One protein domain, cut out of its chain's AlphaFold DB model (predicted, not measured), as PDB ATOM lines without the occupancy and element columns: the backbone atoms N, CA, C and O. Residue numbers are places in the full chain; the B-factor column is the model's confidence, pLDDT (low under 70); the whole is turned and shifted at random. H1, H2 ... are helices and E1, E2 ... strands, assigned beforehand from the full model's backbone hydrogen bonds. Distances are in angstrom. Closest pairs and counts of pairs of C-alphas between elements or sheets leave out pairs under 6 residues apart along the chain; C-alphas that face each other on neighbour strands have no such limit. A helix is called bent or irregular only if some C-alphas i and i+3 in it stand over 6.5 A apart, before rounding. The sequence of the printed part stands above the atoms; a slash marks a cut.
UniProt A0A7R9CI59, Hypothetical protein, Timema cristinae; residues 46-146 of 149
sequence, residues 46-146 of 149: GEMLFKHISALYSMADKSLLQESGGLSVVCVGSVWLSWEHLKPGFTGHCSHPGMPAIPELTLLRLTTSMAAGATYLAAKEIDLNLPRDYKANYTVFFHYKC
ATOM      1  N   GLY A  46     102.410 152.965 124.488       96.81
ATOM      2  CA  GLY A  46     102.089 151.619 124.967       96.81
ATOM      3  C   GLY A  46     100.805 151.059 124.353       96.81
ATOM      4  O   GLY A  46     100.776 149.906 123.926       96.81
ATOM      5  N   GLU A  47      99.771 151.891 124.224       94.81
ATOM      6  CA  GLU A  47      98.534 151.529 123.527       94.81
ATOM      7  C   GLU A  47      98.777 151.194 122.055       94.81
ATOM      8  O   GLU A  47      98.299 150.172 121.557       94.81
ATOM      9  N   MET A  48      99.562 152.015 121.361       95.31
ATOM     10  CA  MET A  48      99.921 151.747 119.971       95.31
ATOM     11  C   MET A  48     100.686 150.429 119.828       95.31
ATOM     12  O   MET A  48     100.395 149.669 118.905       95.31
ATOM     13  N   LEU A  49     101.613 150.113 120.736       95.75
ATOM     14  CA  LEU A  49     102.340 148.839 120.721       95.75
ATOM     15  C   LEU A  49     101.398 147.640 120.897       95.75
ATOM     16  O   LEU A  49     101.504 146.674 120.142       95.75
ATOM     17  N   PHE A  50     100.446 147.712 121.834       93.69
ATOM     18  CA  PHE A  50      99.459 146.646 122.022       93.69
ATOM     19  C   PHE A  50      98.605 146.440 120.764       93.69
ATOM     20  O   PHE A  50      98.454 145.310 120.306       93.69
ATOM     21  N   LYS A  51      98.133 147.527 120.135       91.94
ATOM     22  CA  LYS A  51      97.342 147.462 118.891       91.94
ATOM     23  C   LYS A  51      98.069 146.742 117.755       91.94
ATOM     24  O   LYS A  51      97.430 145.994 117.020       91.94
ATOM     25  N   HIS A  52      99.384 146.928 117.620       93.75
ATOM     26  CA  HIS A  52     100.171 146.205 116.613       93.75
ATOM     27  C   HIS A  52     100.181 144.695 116.876       93.75
ATOM     28  O   HIS A  52     100.043 143.912 115.940       93.75
ATOM     29  N   ILE A  53     100.290 144.281 118.142       93.56
ATOM     30  CA  ILE A  53     100.217 142.863 118.520       93.56
ATOM     31  C   ILE A  53      98.810 142.324 118.240       93.56
ATOM     32  O   ILE A  53      98.672 141.293 117.588       93.56
ATOM     33  N   SER A  54      97.757 143.037 118.655       90.56
ATOM     34  CA  SER A  54      96.362 142.635 118.418       90.56
ATOM     35  C   SER A  54      96.019 142.486 116.943       90.56
ATOM     36  O   SER A  54      95.290 141.561 116.592       90.56
ATOM     37  N   ALA A  55      96.554 143.351 116.081       90.81
ATOM     38  CA  ALA A  55      96.330 143.280 114.641       90.81
ATOM     39  C   ALA A  55      96.874 141.985 114.015       90.81
ATOM     40  O   ALA A  55      96.312 141.498 113.037       90.81
ATOM     41  N   LEU A  56      97.943 141.418 114.582       91.50
ATOM     42  CA  LEU A  56      98.593 140.205 114.081       91.50
ATOM     43  C   LEU A  56      98.193 138.943 114.854       91.50
ATOM     44  O   LEU A  56      98.444 137.835 114.387       91.50
ATOM     45  N   TYR A  57      97.570 139.089 116.025       91.00
ATOM     46  CA  TYR A  57      97.322 137.988 116.955       91.00
ATOM     47  C   TYR A  57      96.540 136.829 116.322       91.00
ATOM     48  O   TYR A  57      96.930 135.675 116.464       91.00
ATOM     49  N   SER A  58      95.471 137.118 115.574       88.19
ATOM     50  CA  SER A  58      94.654 136.089 114.907       88.19
ATOM     51  C   SER A  58      95.345 135.419 113.715       88.19
ATOM     52  O   SER A  58      94.873 134.382 113.252       88.19
ATOM     53  N   MET A  59      96.435 136.005 113.213       91.88
ATOM     54  CA  MET A  59      97.229 135.471 112.105       91.88
ATOM     55  C   MET A  59      98.374 134.572 112.580       91.88
ATOM     56  O   MET A  59      98.968 133.868 111.764       91.88
ATOM     57  N   ALA A  60      98.708 134.607 113.871       92.31
ATOM     58  CA  ALA A  60      99.728 133.739 114.434       92.31
ATOM     59  C   ALA A  60      99.270 132.274 114.412       92.31
ATOM     60  O   ALA A  60      98.086 131.962 114.568       92.31
ATOM     61  N   ASP A  61     100.231 131.368 114.237       94.94
ATOM     62  CA  ASP A  61      99.955 129.938 114.268       94.94
ATOM     63  C   ASP A  61      99.364 129.523 115.627       94.94
ATOM     64  O   ASP A  61      99.818 129.973 116.682       94.94
ATOM     65  N   LYS A  62      98.362 128.635 115.612       92.19
ATOM     66  CA  LYS A  62      97.668 128.191 116.832       92.19
ATOM     67  C   LYS A  62      98.616 127.576 117.860       92.19
ATOM     68  O   LYS A  62      98.361 127.730 119.049       92.19
ATOM     69  N   SER A  63      99.687 126.915 117.417       94.19
ATOM     70  CA  SER A  63     100.697 126.337 118.309       94.19
ATOM     71  C   SER A  63     101.365 127.399 119.184       94.19
ATOM     72  O   SER A  63     101.512 127.171 120.378       94.19
ATOM     73  N   LEU A  64     101.651 128.585 118.633       92.25
ATOM     74  CA  LEU A  64     102.241 129.715 119.363       92.25
ATOM     75  C   LEU A  64     101.246 130.375 120.323       92.25
ATOM     76  O   LEU A  64     101.633 130.909 121.359       92.25
ATOM     77  N   LEU A  65      99.956 130.364 119.977       91.56
ATOM     78  CA  LEU A  65      98.901 130.950 120.807       91.56
ATOM     79  C   LEU A  65      98.546 130.081 122.021       91.56
ATOM     80  O   LEU A  65      98.017 130.596 123.005       91.56
ATOM     81  N   GLN A  66      98.786 128.773 121.925       89.44
ATOM     82  CA  GLN A  66      98.429 127.772 122.935       89.44
ATOM     83  C   GLN A  66      99.585 127.427 123.883       89.44
ATOM     84  O   GLN A  66      99.415 126.580 124.763       89.44
ATOM     85  N   GLU A  67     100.749 128.063 123.728       90.44
ATOM     86  CA  GLU A  67     101.856 127.898 124.666       90.44
ATOM     87  C   GLU A  67     101.492 128.417 126.066       90.44
ATOM     88  O   GLU A  67     100.647 129.297 126.252       90.44
ATOM     89  N   SER A  68     102.148 127.856 127.084       90.94
ATOM     90  CA  SER A  68     101.997 128.336 128.458       90.94
ATOM     91  C   SER A  68     102.493 129.781 128.563       90.94
ATOM     92  O   SER A  68     103.635 130.064 128.212       90.94
ATOM     93  N   GLY A  69     101.638 130.686 129.050       91.81
ATOM     94  CA  GLY A  69     101.915 132.126 129.068       91.81
ATOM     95  C   GLY A  69     101.499 132.860 127.787       91.81
ATOM     96  O   GLY A  69     101.829 134.039 127.618       91.81
ATOM     97  N   GLY A  70     100.769 132.189 126.892       93.75
ATOM     98  CA  GLY A  70     100.252 132.754 125.653       93.75
ATOM     99  C   GLY A  70     101.344 133.088 124.640       93.75
ATOM    100  O   GLY A  70     102.461 132.577 124.695       93.75
ATOM    101  N   LEU A  71     101.018 133.975 123.698       94.81
ATOM    102  CA  LEU A  71     101.951 134.348 122.636       94.81
ATOM    103  C   LEU A  71     103.182 135.055 123.226       94.81
ATOM    104  O   LEU A  71     103.071 136.100 123.875       94.81
ATOM    105  N   SER A  72     104.361 134.502 122.944       96.19
ATOM    106  CA  SER A  72     105.647 135.114 123.274       96.19
ATOM    107  C   SER A  72     105.987 136.245 122.299       96.19
ATOM    108  O   SER A  72     106.060 136.035 121.089       96.19
ATOM    109  N   VAL A  73     106.240 137.446 122.818       96.81
ATOM    110  CA  VAL A  73     106.568 138.648 122.037       96.81
ATOM    111  C   VAL A  73     107.971 139.126 122.400       96.81
ATOM    112  O   VAL A  73     108.234 139.504 123.540       96.81
ATOM    113  N   VAL A  74     108.882 139.139 121.427       97.12
ATOM    114  CA  VAL A  74     110.254 139.633 121.622       97.12
ATOM    115  C   VAL A  74     110.284 141.157 121.486       97.12
ATOM    116  O   VAL A  74     110.049 141.708 120.412       97.12
ATOM    117  N   CYS A  75     110.607 141.847 122.576       97.81
ATOM    118  CA  CYS A  75     110.640 143.303 122.655       97.81
ATOM    119  C   CYS A  75     112.049 143.838 122.361       97.81
ATOM    120  O   CYS A  75     112.929 143.817 123.223       97.81
ATOM    121  N   VAL A  76     112.263 144.344 121.143       97.00
ATOM    122  CA  VAL A  76     113.541 144.932 120.700       97.00
ATOM    123  C   VAL A  76     113.428 146.454 120.580       97.00
ATOM    124  O   VAL A  76     112.430 146.973 120.082       97.00
ATOM    125  N   GLY A  77     114.467 147.174 121.017       95.06
ATOM    126  CA  GLY A  77     114.583 148.634 120.906       95.06
ATOM    127  C   GLY A  77     114.644 149.350 122.259       95.06
ATOM    128  O   GLY A  77     114.124 148.868 123.263       95.06
ATOM    129  N   SER A  78     115.280 150.523 122.295       95.69
ATOM    130  CA  SER A  78     115.533 151.271 123.538       95.69
ATOM    131  C   SER A  78     114.272 151.820 124.209       95.69
ATOM    132  O   SER A  78     114.285 152.043 125.415       95.69
ATOM    133  N   VAL A  79     113.167 151.990 123.478       97.06
ATOM    134  CA  VAL A  79     111.890 152.476 124.036       97.06
ATOM    135  C   VAL A  79     111.359 151.544 125.136       97.06
ATOM    136  O   VAL A  79     110.780 152.011 126.112       97.06
ATOM    137  N   TRP A  80     111.636 150.238 125.052       97.62
ATOM    138  CA  TRP A  80     111.255 149.251 126.073       97.62
ATOM    139  C   TRP A  80     112.009 149.401 127.404       97.62
ATOM    140  O   TRP A  80     111.648 148.756 128.389       97.62
ATOM    141  N   LEU A  81     113.055 150.235 127.469       96.50
ATOM    142  CA  LEU A  81     113.691 150.599 128.739       96.50
ATOM    143  C   LEU A  81     112.744 151.419 129.628       96.50
ATOM    144  O   LEU A  81     112.844 151.337 130.847       96.50
ATOM    145  N   SER A  82     111.778 152.118 129.029       97.75
ATOM    146  CA  SER A  82     110.743 152.900 129.714       97.75
ATOM    147  C   SER A  82     109.440 152.102 129.892       97.75
ATOM    148  O   SER A  82     108.350 152.670 129.846       97.75
ATOM    149  N   TRP A  83     109.533 150.773 130.060       98.00
ATOM    150  CA  TRP A  83     108.373 149.874 130.142       98.00
ATOM    151  C   TRP A  83     107.338 150.306 131.183       98.00
ATOM    152  O   TRP A  83     106.149 150.299 130.877       98.00
ATOM    153  N   GLU A  84     107.768 150.745 132.367       97.81
ATOM    154  CA  GLU A  84     106.844 151.175 133.424       97.81
ATOM    155  C   GLU A  84     105.922 152.324 132.980       97.81
ATOM    156  O   GLU A  84     104.767 152.371 133.397       97.81
ATOM    157  N   HIS A  85     106.376 153.182 132.059       98.19
ATOM    158  CA  HIS A  85     105.566 154.271 131.496       98.19
ATOM    159  C   HIS A  85     104.683 153.820 130.326       98.19
ATOM    160  O   HIS A  85     103.619 154.387 130.093       98.19
ATOM    161  N   LEU A  86     105.100 152.788 129.584       98.19
ATOM    162  CA  LEU A  86     104.320 152.191 128.490       98.19
ATOM    163  C   LEU A  86     103.176 151.313 129.018       98.19
ATOM    164  O   LEU A  86     102.098 151.243 128.424       98.19
ATOM    165  N   LYS A  87     103.424 150.623 130.133       96.62
ATOM    166  CA  LYS A  87     102.569 149.580 130.703       96.62
ATOM    167  C   LYS A  87     101.112 150.010 130.915       96.62
ATOM    168  O   LYS A  87     100.253 149.246 130.475       96.62
ATOM    169  N   PRO A  88     100.787 151.187 131.495       95.19
ATOM    170  CA  PRO A  88      99.395 151.585 131.718       95.19
ATOM    171  C   PRO A  88      98.578 151.612 130.426       95.19
ATOM    172  O   PRO A  88      97.459 151.104 130.381       95.19
ATOM    173  N   GLY A  89      99.170 152.152 129.359       93.94
ATOM    174  CA  GLY A  89      98.566 152.152 128.037       93.94
ATOM    175  C   GLY A  89      98.491 150.757 127.442       93.94
ATOM    176  O   GLY A  89      97.438 150.355 126.974       93.94
ATOM    177  N   PHE A  90      99.572 149.982 127.513       94.00
ATOM    178  CA  PHE A  90      99.624 148.633 126.947       94.00
ATOM    179  C   PHE A  90      98.546 147.702 127.531       94.00
ATOM    180  O   PHE A  90      97.849 147.015 126.786       94.00
ATOM    181  N   THR A  91      98.363 147.699 128.855       91.50
ATOM    182  CA  THR A  91      97.476 146.746 129.545       91.50
ATOM    183  C   THR A  91      96.006 147.168 129.606       91.50
ATOM    184  O   THR A  91      95.162 146.347 129.961       91.50
ATOM    185  N   GLY A  92      95.670 148.414 129.257       85.50
ATOM    186  CA  GLY A  92      94.325 148.993 129.401       85.50
ATOM    187  C   GLY A  92      93.234 148.438 128.468       85.50
ATOM    188  O   GLY A  92      92.138 148.987 128.417       85.50
ATOM    189  N   HIS A  93      93.507 147.366 127.719       76.19
ATOM    190  CA  HIS A  93      92.691 146.932 126.577       76.19
ATOM    191  C   HIS A  93      91.779 145.734 126.823       76.19
ATOM    192  O   HIS A  93      90.990 145.387 125.949       76.19
ATOM    193  N   CYS A  94      91.840 145.129 128.008       69.44
ATOM    194  CA  CYS A  94      91.078 143.924 128.339       69.44
ATOM    195  C   CYS A  94      89.568 144.009 128.102       69.44
ATOM    196  O   CYS A  94      88.923 143.003 127.815       69.44
ATOM    197  N   SER A  95      89.010 145.210 128.232       63.62
ATOM    198  CA  SER A  95      87.569 145.451 128.182       63.62
ATOM    199  C   SER A  95      87.187 146.465 127.104       63.62
ATOM    200  O   SER A  95      86.069 146.971 127.128       63.62
ATOM    201  N   HIS A  96      88.095 146.801 126.177       67.81
ATOM    202  CA  HIS A  96      87.808 147.825 125.176       67.81
ATOM    203  C   HIS A  96      86.906 147.257 124.066       67.81
ATOM    204  O   HIS A  96      87.322 146.338 123.352       67.81
ATOM    205  N   PRO A  97      85.701 147.819 123.848       62.22
ATOM    206  CA  PRO A  97      84.849 147.417 122.735       62.22
ATOM    207  C   PRO A  97      85.587 147.625 121.406       62.22
ATOM    208  O   PRO A  97      86.136 148.702 121.175       62.22
ATOM    209  N   GLY A  98      85.617 146.604 120.546       64.75
ATOM    210  CA  GLY A  98      86.193 146.693 119.199       64.75
ATOM    211  C   GLY A  98      87.676 146.324 119.052       64.75
ATOM    212  O   GLY A  98      88.174 146.372 117.930       64.75
ATOM    213  N   MET A  99      88.380 145.919 120.118       65.31
ATOM    214  CA  MET A  99      89.725 145.332 120.000       65.31
ATOM    215  C   MET A  99      89.696 143.801 120.147       65.31
ATOM    216  O   MET A  99      88.969 143.294 121.004       65.31
ATOM    217  N   PRO A 100      90.478 143.046 119.342       65.62
ATOM    218  CA  PRO A 100      90.632 141.608 119.525       65.62
ATOM    219  C   PRO A 100      91.090 141.293 120.950       65.62
ATOM    220  O   PRO A 100      92.121 141.794 121.403       65.62
ATOM    221  N   ALA A 101      90.316 140.467 121.651       75.62
ATOM    222  CA  ALA A 101      90.634 140.068 123.011       75.62
ATOM    223  C   ALA A 101      91.837 139.121 122.993       75.62
ATOM    224  O   ALA A 101      91.713 137.949 122.637       75.62
ATOM    225  N   ILE A 102      92.999 139.639 123.380       89.12
ATOM    226  CA  ILE A 102      94.171 138.817 123.648       89.12
ATOM    227  C   ILE A 102      94.057 138.296 125.089       89.12
ATOM    228  O   ILE A 102      94.058 139.105 126.017       89.12
ATOM    229  N   PRO A 103      93.954 136.974 125.312       89.81
ATOM    230  CA  PRO A 103      93.790 136.419 126.651       89.81
ATOM    231  C   PRO A 103      95.078 136.465 127.484       89.81
ATOM    232  O   PRO A 103      95.016 136.710 128.687       89.81
ATOM    233  N   GLU A 104      96.234 136.215 126.869       92.94
ATOM    234  CA  GLU A 104      97.511 136.058 127.572       92.94
ATOM    235  C   GLU A 104      98.681 136.332 126.613       92.94
ATOM    236  O   GLU A 104      98.606 135.968 125.435       92.94
ATOM    237  N   LEU A 105      99.733 136.997 127.101       94.88
ATOM    238  CA  LEU A 105     100.990 137.253 126.383       94.88
ATOM    239  C   LEU A 105     102.178 137.172 127.341       94.88
ATOM    240  O   LEU A 105     102.093 137.600 128.495       94.88
ATOM    241  N   THR A 106     103.333 136.799 126.802       97.19
ATOM    242  CA  THR A 106     104.615 136.875 127.507       97.19
ATOM    243  C   THR A 106     105.565 137.809 126.765       97.19
ATOM    244  O   THR A 106     105.849 137.600 125.590       97.19
ATOM    245  N   LEU A 107     106.077 138.848 127.434       97.94
ATOM    246  CA  LEU A 107     107.042 139.777 126.841       97.94
ATOM    247  C   LEU A 107     108.477 139.371 127.191       97.94
ATOM    248  O   LEU A 107     108.842 139.228 128.364       97.94
ATOM    249  N   LEU A 108     109.295 139.220 126.151       97.94
ATOM    250  CA  LEU A 108     110.666 138.734 126.226       97.94
ATOM    251  C   LEU A 108     111.666 139.855 125.947       97.94
ATOM    252  O   LEU A 108     111.468 140.678 125.052       97.94
ATOM    253  N   ARG A 109     112.785 139.844 126.668       97.25
ATOM    254  CA  ARG A 109     113.952 140.688 126.411       97.25
ATOM    255  C   ARG A 109     115.136 139.809 126.046       97.25
ATOM    256  O   ARG A 109     115.432 138.860 126.761       97.25
ATOM    257  N   LEU A 110     115.824 140.138 124.956       96.88
ATOM    258  CA  LEU A 110     117.034 139.420 124.563       96.88
ATOM    259  C   LEU A 110     118.175 139.695 125.553       96.88
ATOM    260  O   LEU A 110     118.391 140.839 125.956       96.88
ATOM    261  N   THR A 111     118.911 138.648 125.915       95.69
ATOM    262  CA  THR A 111     120.149 138.716 126.719       95.69
ATOM    263  C   THR A 111     121.402 138.649 125.852       95.69
ATOM    264  O   THR A 111     122.502 138.931 126.321       95.69
ATOM    265  N   THR A 112     121.235 138.291 124.582       94.25
ATOM    266  CA  THR A 112     122.298 138.201 123.585       94.25
ATOM    267  C   THR A 112     122.111 139.247 122.489       94.25
ATOM    268  O   THR A 112     121.021 139.789 122.284       94.25
ATOM    269  N   SER A 113     123.186 139.523 121.756       93.56
ATOM    270  CA  SER A 113     123.125 140.367 120.566       93.56
ATOM    271  C   SER A 113     122.290 139.698 119.475       93.56
ATOM    272  O   SER A 113     122.386 138.491 119.249       93.56
ATOM    273  N   MET A 114     121.552 140.500 118.704       93.56
ATOM    274  CA  MET A 114     120.869 140.028 117.492       93.56
ATOM    275  C   MET A 114     121.841 139.402 116.475       93.56
ATOM    276  O   MET A 114     121.428 138.573 115.665       93.56
ATOM    277  N   ALA A 115     123.137 139.731 116.556       94.88
ATOM    278  CA  ALA A 115     124.183 139.092 115.761       94.88
ATOM    279  C   ALA A 115     124.236 137.566 115.963       94.88
ATOM    280  O   ALA A 115     124.516 136.850 115.009       94.88
ATOM    281  N   ALA A 116     123.895 137.049 117.151       93.75
ATOM    282  CA  ALA A 116     123.815 135.605 117.381       93.75
ATOM    283  C   ALA A 116     122.745 134.944 116.494       93.75
ATOM    284  O   ALA A 116     122.983 133.890 115.906       93.75
ATOM    285  N   GLY A 117     121.590 135.602 116.334       94.06
ATOM    286  CA  GLY A 117     120.545 135.163 115.409       94.06
ATOM    287  C   GLY A 117     121.030 135.148 113.958       94.06
ATOM    288  O   GLY A 117     120.802 134.170 113.251       94.06
ATOM    289  N   ALA A 118     121.767 136.181 113.535       95.44
ATOM    290  CA  ALA A 118     122.365 136.236 112.200       95.44
ATOM    291  C   ALA A 118     123.370 135.093 111.968       95.44
ATOM    292  O   ALA A 118     123.328 134.445 110.924       95.44
ATOM    293  N   THR A 119     124.208 134.779 112.957       95.50
ATOM    294  CA  THR A 119     125.125 133.632 112.894       95.50
ATOM    295  C   THR A 119     124.368 132.311 112.765       95.50
ATOM    296  O   THR A 119     124.750 131.471 111.954       95.50
ATOM    297  N   TYR A 120     123.271 132.114 113.508       95.12
ATOM    298  CA  TYR A 120     122.454 130.902 113.379       95.12
ATOM    299  C   TYR A 120     121.803 130.765 112.002       95.12
ATOM    300  O   TYR A 120     121.710 129.642 111.499       95.12
ATOM    301  N   LEU A 121     121.372 131.879 111.401       96.12
ATOM    302  CA  LEU A 121     120.841 131.904 110.038       96.12
ATOM    303  C   LEU A 121     121.929 131.554 109.016       96.12
ATOM    304  O   LEU A 121     121.703 130.689 108.178       96.12
ATOM    305  N   ALA A 122     123.121 132.143 109.135       97.19
ATOM    306  CA  ALA A 122     124.245 131.844 108.250       97.19
ATOM    307  C   ALA A 122     124.697 130.380 108.364       97.19
ATOM    308  O   ALA A 122     124.892 129.719 107.352       97.19
ATOM    309  N   ALA A 123     124.800 129.847 109.585       96.81
ATOM    310  CA  ALA A 123     125.147 128.446 109.816       96.81
ATOM    311  C   ALA A 123     124.123 127.489 109.188       96.81
ATOM    312  O   ALA A 123     124.508 126.465 108.639       96.81
ATOM    313  N   LYS A 124     122.829 127.839 109.231       95.56
ATOM    314  CA  LYS A 124     121.773 127.064 108.567       95.56
ATOM    315  C   LYS A 124     121.938 127.054 107.044       95.56
ATOM    316  O   LYS A 124     121.704 126.017 106.447       95.56
ATOM    317  N   GLU A 125     122.340 128.171 106.441       97.38
ATOM    318  CA  GLU A 125     122.521 128.284 104.984       97.38
ATOM    319  C   GLU A 125     123.681 127.426 104.457       97.38
ATOM    320  O   GLU A 125     123.620 126.919 103.344       97.38
ATOM    321  N   ILE A 126     124.732 127.238 105.260       97.69
ATOM    322  CA  ILE A 126     125.898 126.417 104.897       97.69
ATOM    323  C   ILE A 126     125.837 124.991 105.472       97.69
ATOM    324  O   ILE A 126     126.870 124.327 105.556       97.69
ATOM    325  N   ASP A 127     124.663 124.554 105.942       96.19
ATOM    326  CA  ASP A 127     124.439 123.262 106.610       96.19
ATOM    327  C   ASP A 127     125.422 122.965 107.763       96.19
ATOM    328  O   ASP A 127     125.723 121.817 108.104       96.19
ATOM    329  N   LEU A 128     125.911 124.017 108.427       96.81
ATOM    330  CA  LEU A 128     126.773 123.907 109.592       96.81
ATOM    331  C   LEU A 128     125.926 123.715 110.854       96.81
ATOM    332  O   LEU A 128     125.158 124.591 111.269       96.81
ATOM    333  N   ASN A 129     126.129 122.582 111.526       94.00
ATOM    334  CA  ASN A 129     125.489 122.308 112.807       94.00
ATOM    335  C   ASN A 129     126.149 123.105 113.945       94.00
ATOM    336  O   ASN A 129     127.072 122.636 114.610       94.00
ATOM    337  N   LEU A 130     125.665 124.327 114.161       93.94
ATOM    338  CA  LEU A 130     126.064 125.173 115.280       93.94
ATOM    339  C   LEU A 130     125.170 124.879 116.503       93.94
ATOM    340  O   LEU A 130     123.948 124.990 116.369       93.94
ATOM    341  N   PRO A 131     125.724 124.538 117.686       91.81
ATOM    342  CA  PRO A 131     124.932 124.327 118.896       91.81
ATOM    343  C   PRO A 131     124.081 125.551 119.242       91.81
ATOM    344  O   PRO A 131     124.572 126.681 119.216       91.81
ATOM    345  N   ARG A 132     122.802 125.331 119.566       90.50
ATOM    346  CA  ARG A 132     121.841 126.401 119.865       90.50
ATOM    347  C   ARG A 132     121.199 126.155 121.222       90.50
ATOM    348  O   ARG A 132     120.495 125.165 121.395       90.50
ATOM    349  N   ASP A 133     121.390 127.085 122.146       90.44
ATOM    350  CA  ASP A 133     120.590 127.169 123.365       90.44
ATOM    351  C   ASP A 133     119.721 128.425 123.295       90.44
ATOM    352  O   ASP A 133     120.178 129.540 123.534       90.44
ATOM    353  N   TYR A 134     118.460 128.255 122.899       91.06
ATOM    354  CA  TYR A 134     117.529 129.377 122.779       91.06
ATOM    355  C   TYR A 134     117.064 129.908 124.135       91.06
ATOM    356  O   TYR A 134     116.785 131.101 124.239       91.06
ATOM    357  N   LYS A 135     117.013 129.062 125.170       91.75
ATOM    358  CA  LYS A 135     116.531 129.460 126.501       91.75
ATOM    359  C   LYS A 135     117.513 130.397 127.198       91.75
ATOM    360  O   LYS A 135     117.089 131.244 127.974       91.75
ATOM    361  N   ALA A 136     118.801 130.298 126.873       93.00
ATOM    362  CA  ALA A 136     119.824 131.218 127.363       93.00
ATOM    363  C   ALA A 136     119.768 132.626 126.730       93.00
ATOM    364  O   ALA A 136     120.395 133.552 127.247       93.00
ATOM    365  N   ASN A 137     119.032 132.813 125.625       95.56
ATOM    366  CA  ASN A 137     119.090 134.037 124.809       95.56
ATOM    367  C   ASN A 137     118.054 135.104 125.181       95.56
ATOM    368  O   ASN A 137     118.037 136.174 124.561       95.56
ATOM    369  N   TYR A 138     117.185 134.839 126.157       96.81
ATOM    370  CA  TYR A 138     116.172 135.795 126.584       96.81
ATOM    371  C   TYR A 138     115.812 135.666 128.064       96.81
ATOM    372  O   TYR A 138     116.044 134.646 128.707       96.81
ATOM    373  N   THR A 139     115.178 136.709 128.591       97.38
ATOM    374  CA  THR A 139     114.462 136.699 129.867       97.38
ATOM    375  C   THR A 139     113.024 137.150 129.662       97.38
ATOM    376  O   THR A 139     112.721 137.944 128.769       97.38
ATOM    377  N   VAL A 140     112.120 136.648 130.499       97.44
ATOM    378  CA  VAL A 140     110.754 137.171 130.597       97.44
ATOM    379  C   VAL A 140     110.786 138.370 131.536       97.44
ATOM    380  O   VAL A 140     111.232 138.233 132.675       97.44
ATOM    381  N   PHE A 141     110.319 139.534 131.085       97.31
ATOM    382  CA  PHE A 141     110.240 140.725 131.946       97.31
ATOM    383  C   PHE A 141     108.802 141.139 132.272       97.31
ATOM    384  O   PHE A 141     108.587 141.915 133.200       97.31
ATOM    385  N   PHE A 142     107.812 140.630 131.535       97.56
ATOM    386  CA  PHE A 142     106.407 140.889 131.822       97.56
ATOM    387  C   PHE A 142     105.512 139.753 131.329       97.56
ATOM    388  O   PHE A 142     105.710 139.221 130.239       97.56
ATOM    389  N   HIS A 143     104.501 139.425 132.128       96.56
ATOM    390  CA  HIS A 143     103.442 138.492 131.769       96.56
ATOM    391  C   HIS A 143     102.106 139.232 131.815       96.56
ATOM    392  O   HIS A 143     101.706 139.755 132.858       96.56
ATOM    393  N   TYR A 144     101.436 139.300 130.671       93.62
ATOM    394  CA  TYR A 144     100.116 139.889 130.533       93.62
ATOM    395  C   TYR A 144      99.077 138.783 130.591       93.62
ATOM    396  O   TYR A 144      99.130 137.841 129.806       93.62
ATOM    397  N   LYS A 145      98.086 138.940 131.463       91.38
ATOM    398  CA  LYS A 145      96.908 138.086 131.473       91.38
ATOM    399  C   LYS A 145      95.676 138.949 131.564       91.38
ATOM    400  O   LYS A 145      95.569 139.792 132.456       91.38
ATOM    401  N   CYS A 146      94.760 138.728 130.640       85.69
ATOM    402  CA  CYS A 146      93.513 139.440 130.642       85.69
ATOM    403  C   CYS A 146      92.520 138.765 131.583       85.69
ATOM    404  O   CYS A 146      91.955 137.713 131.275       85.69
TER     405      CYS A 146
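Overview. This is residues 46 to 146 of the 149 residues of the protein "Hypothetical protein" of Timema cristinae (UniProt A0A7R9CI59). A small sheet of three strands, E1 E2 E3, forms the middle of a long, loosely built shape; H1 and H3 meet at about a right angle to one another beside it, with H3 and the short H2 only grazing the sheet. Beyond one end of the strands, H4 runs away from the sheet and residues 126 to 137 fold back to E3 as an arm, while residues 92 to 103 loop out at the other end. The printed part has 101 residues, with H1 H2 E1 H3 E2 H4 E3 along the chain; the class is mixed, helices and strands, and the sheet, in the order E1 E2 E3, is mixed too. It is only just loose, close to compact, with a radius of gyration of the C-alphas of 15.7 A, and elongated, with spans of 50 by 30 by 20 A.

Along the chain. Find C-alpha 46 at (102.089, 151.619, 124.967), where H1 begins; it runs to residue 57, 16.5 A. H2 is residues 62 to 65 and E1 residues 71 to 74. H3, residues 78 to 91, measures 19.6 A and is irregular, with C-alphas 81 and 84 8.3 A apart. E2, residues 104 to 110, measures 20.0 A. Look for H4 from C-alpha 114 at (120.869, 140.028, 117.492) to residue 125, 17.2 A. E3, residues 138 to 145, measures 20.0 A, bends by 56 degrees at residue 141 and ends at C-alpha 145 (96.908, 138.086, 131.473).

Arrangement. Start at E2, the inner strand. E1 is its parallel neighbour at 25 degrees, with N 73 and O 106 2.8 A apart, within hydrogen-bond range. E3 is its antiparallel neighbour at 160 degrees, with N 105 and O 144 2.9 A apart, also within range. E1, H3 and E2 form a strand-helix-strand unit, two parallel strands with a helix between them in the chain, and its crossover is right-handed. H3 only grazes the sheet; its closest C-alpha to E3 is Thr 91, 7.4 A from that of Tyr 144. H2 only grazes it too, and the closest C-alphas of H2 and E1, Leu 65 and Leu 71, are 4.9 A apart. H1, with residues 46 to 50 alone, touches residues 85 to 91 of H3, about perpendicular at 80 degrees; the closest C-alphas, Gly 46 and Leu 86, are 4.2 A apart. H1 is only just not on the sheet, with 4 pairs of C-alphas within 10 A. H4 is not on the sheet and touches no helix. Every O i to N i+4 pair is within range in H4, 7 of 8 in H1 and 4 of 10 in H3, beside 7 of 11 O i to N i+3 pairs; H2 is too short for an i+4 pair.

Size, cuts and confidence. The two C-alphas farthest apart, Pro 97 and Leu 128, are 49.8 A apart. The printed part has no cut. The links H3 to E2 and H4 to E3 are long. Mean pLDDT of the printed part is 92.0; look at residues 94 to 100 for values under 70.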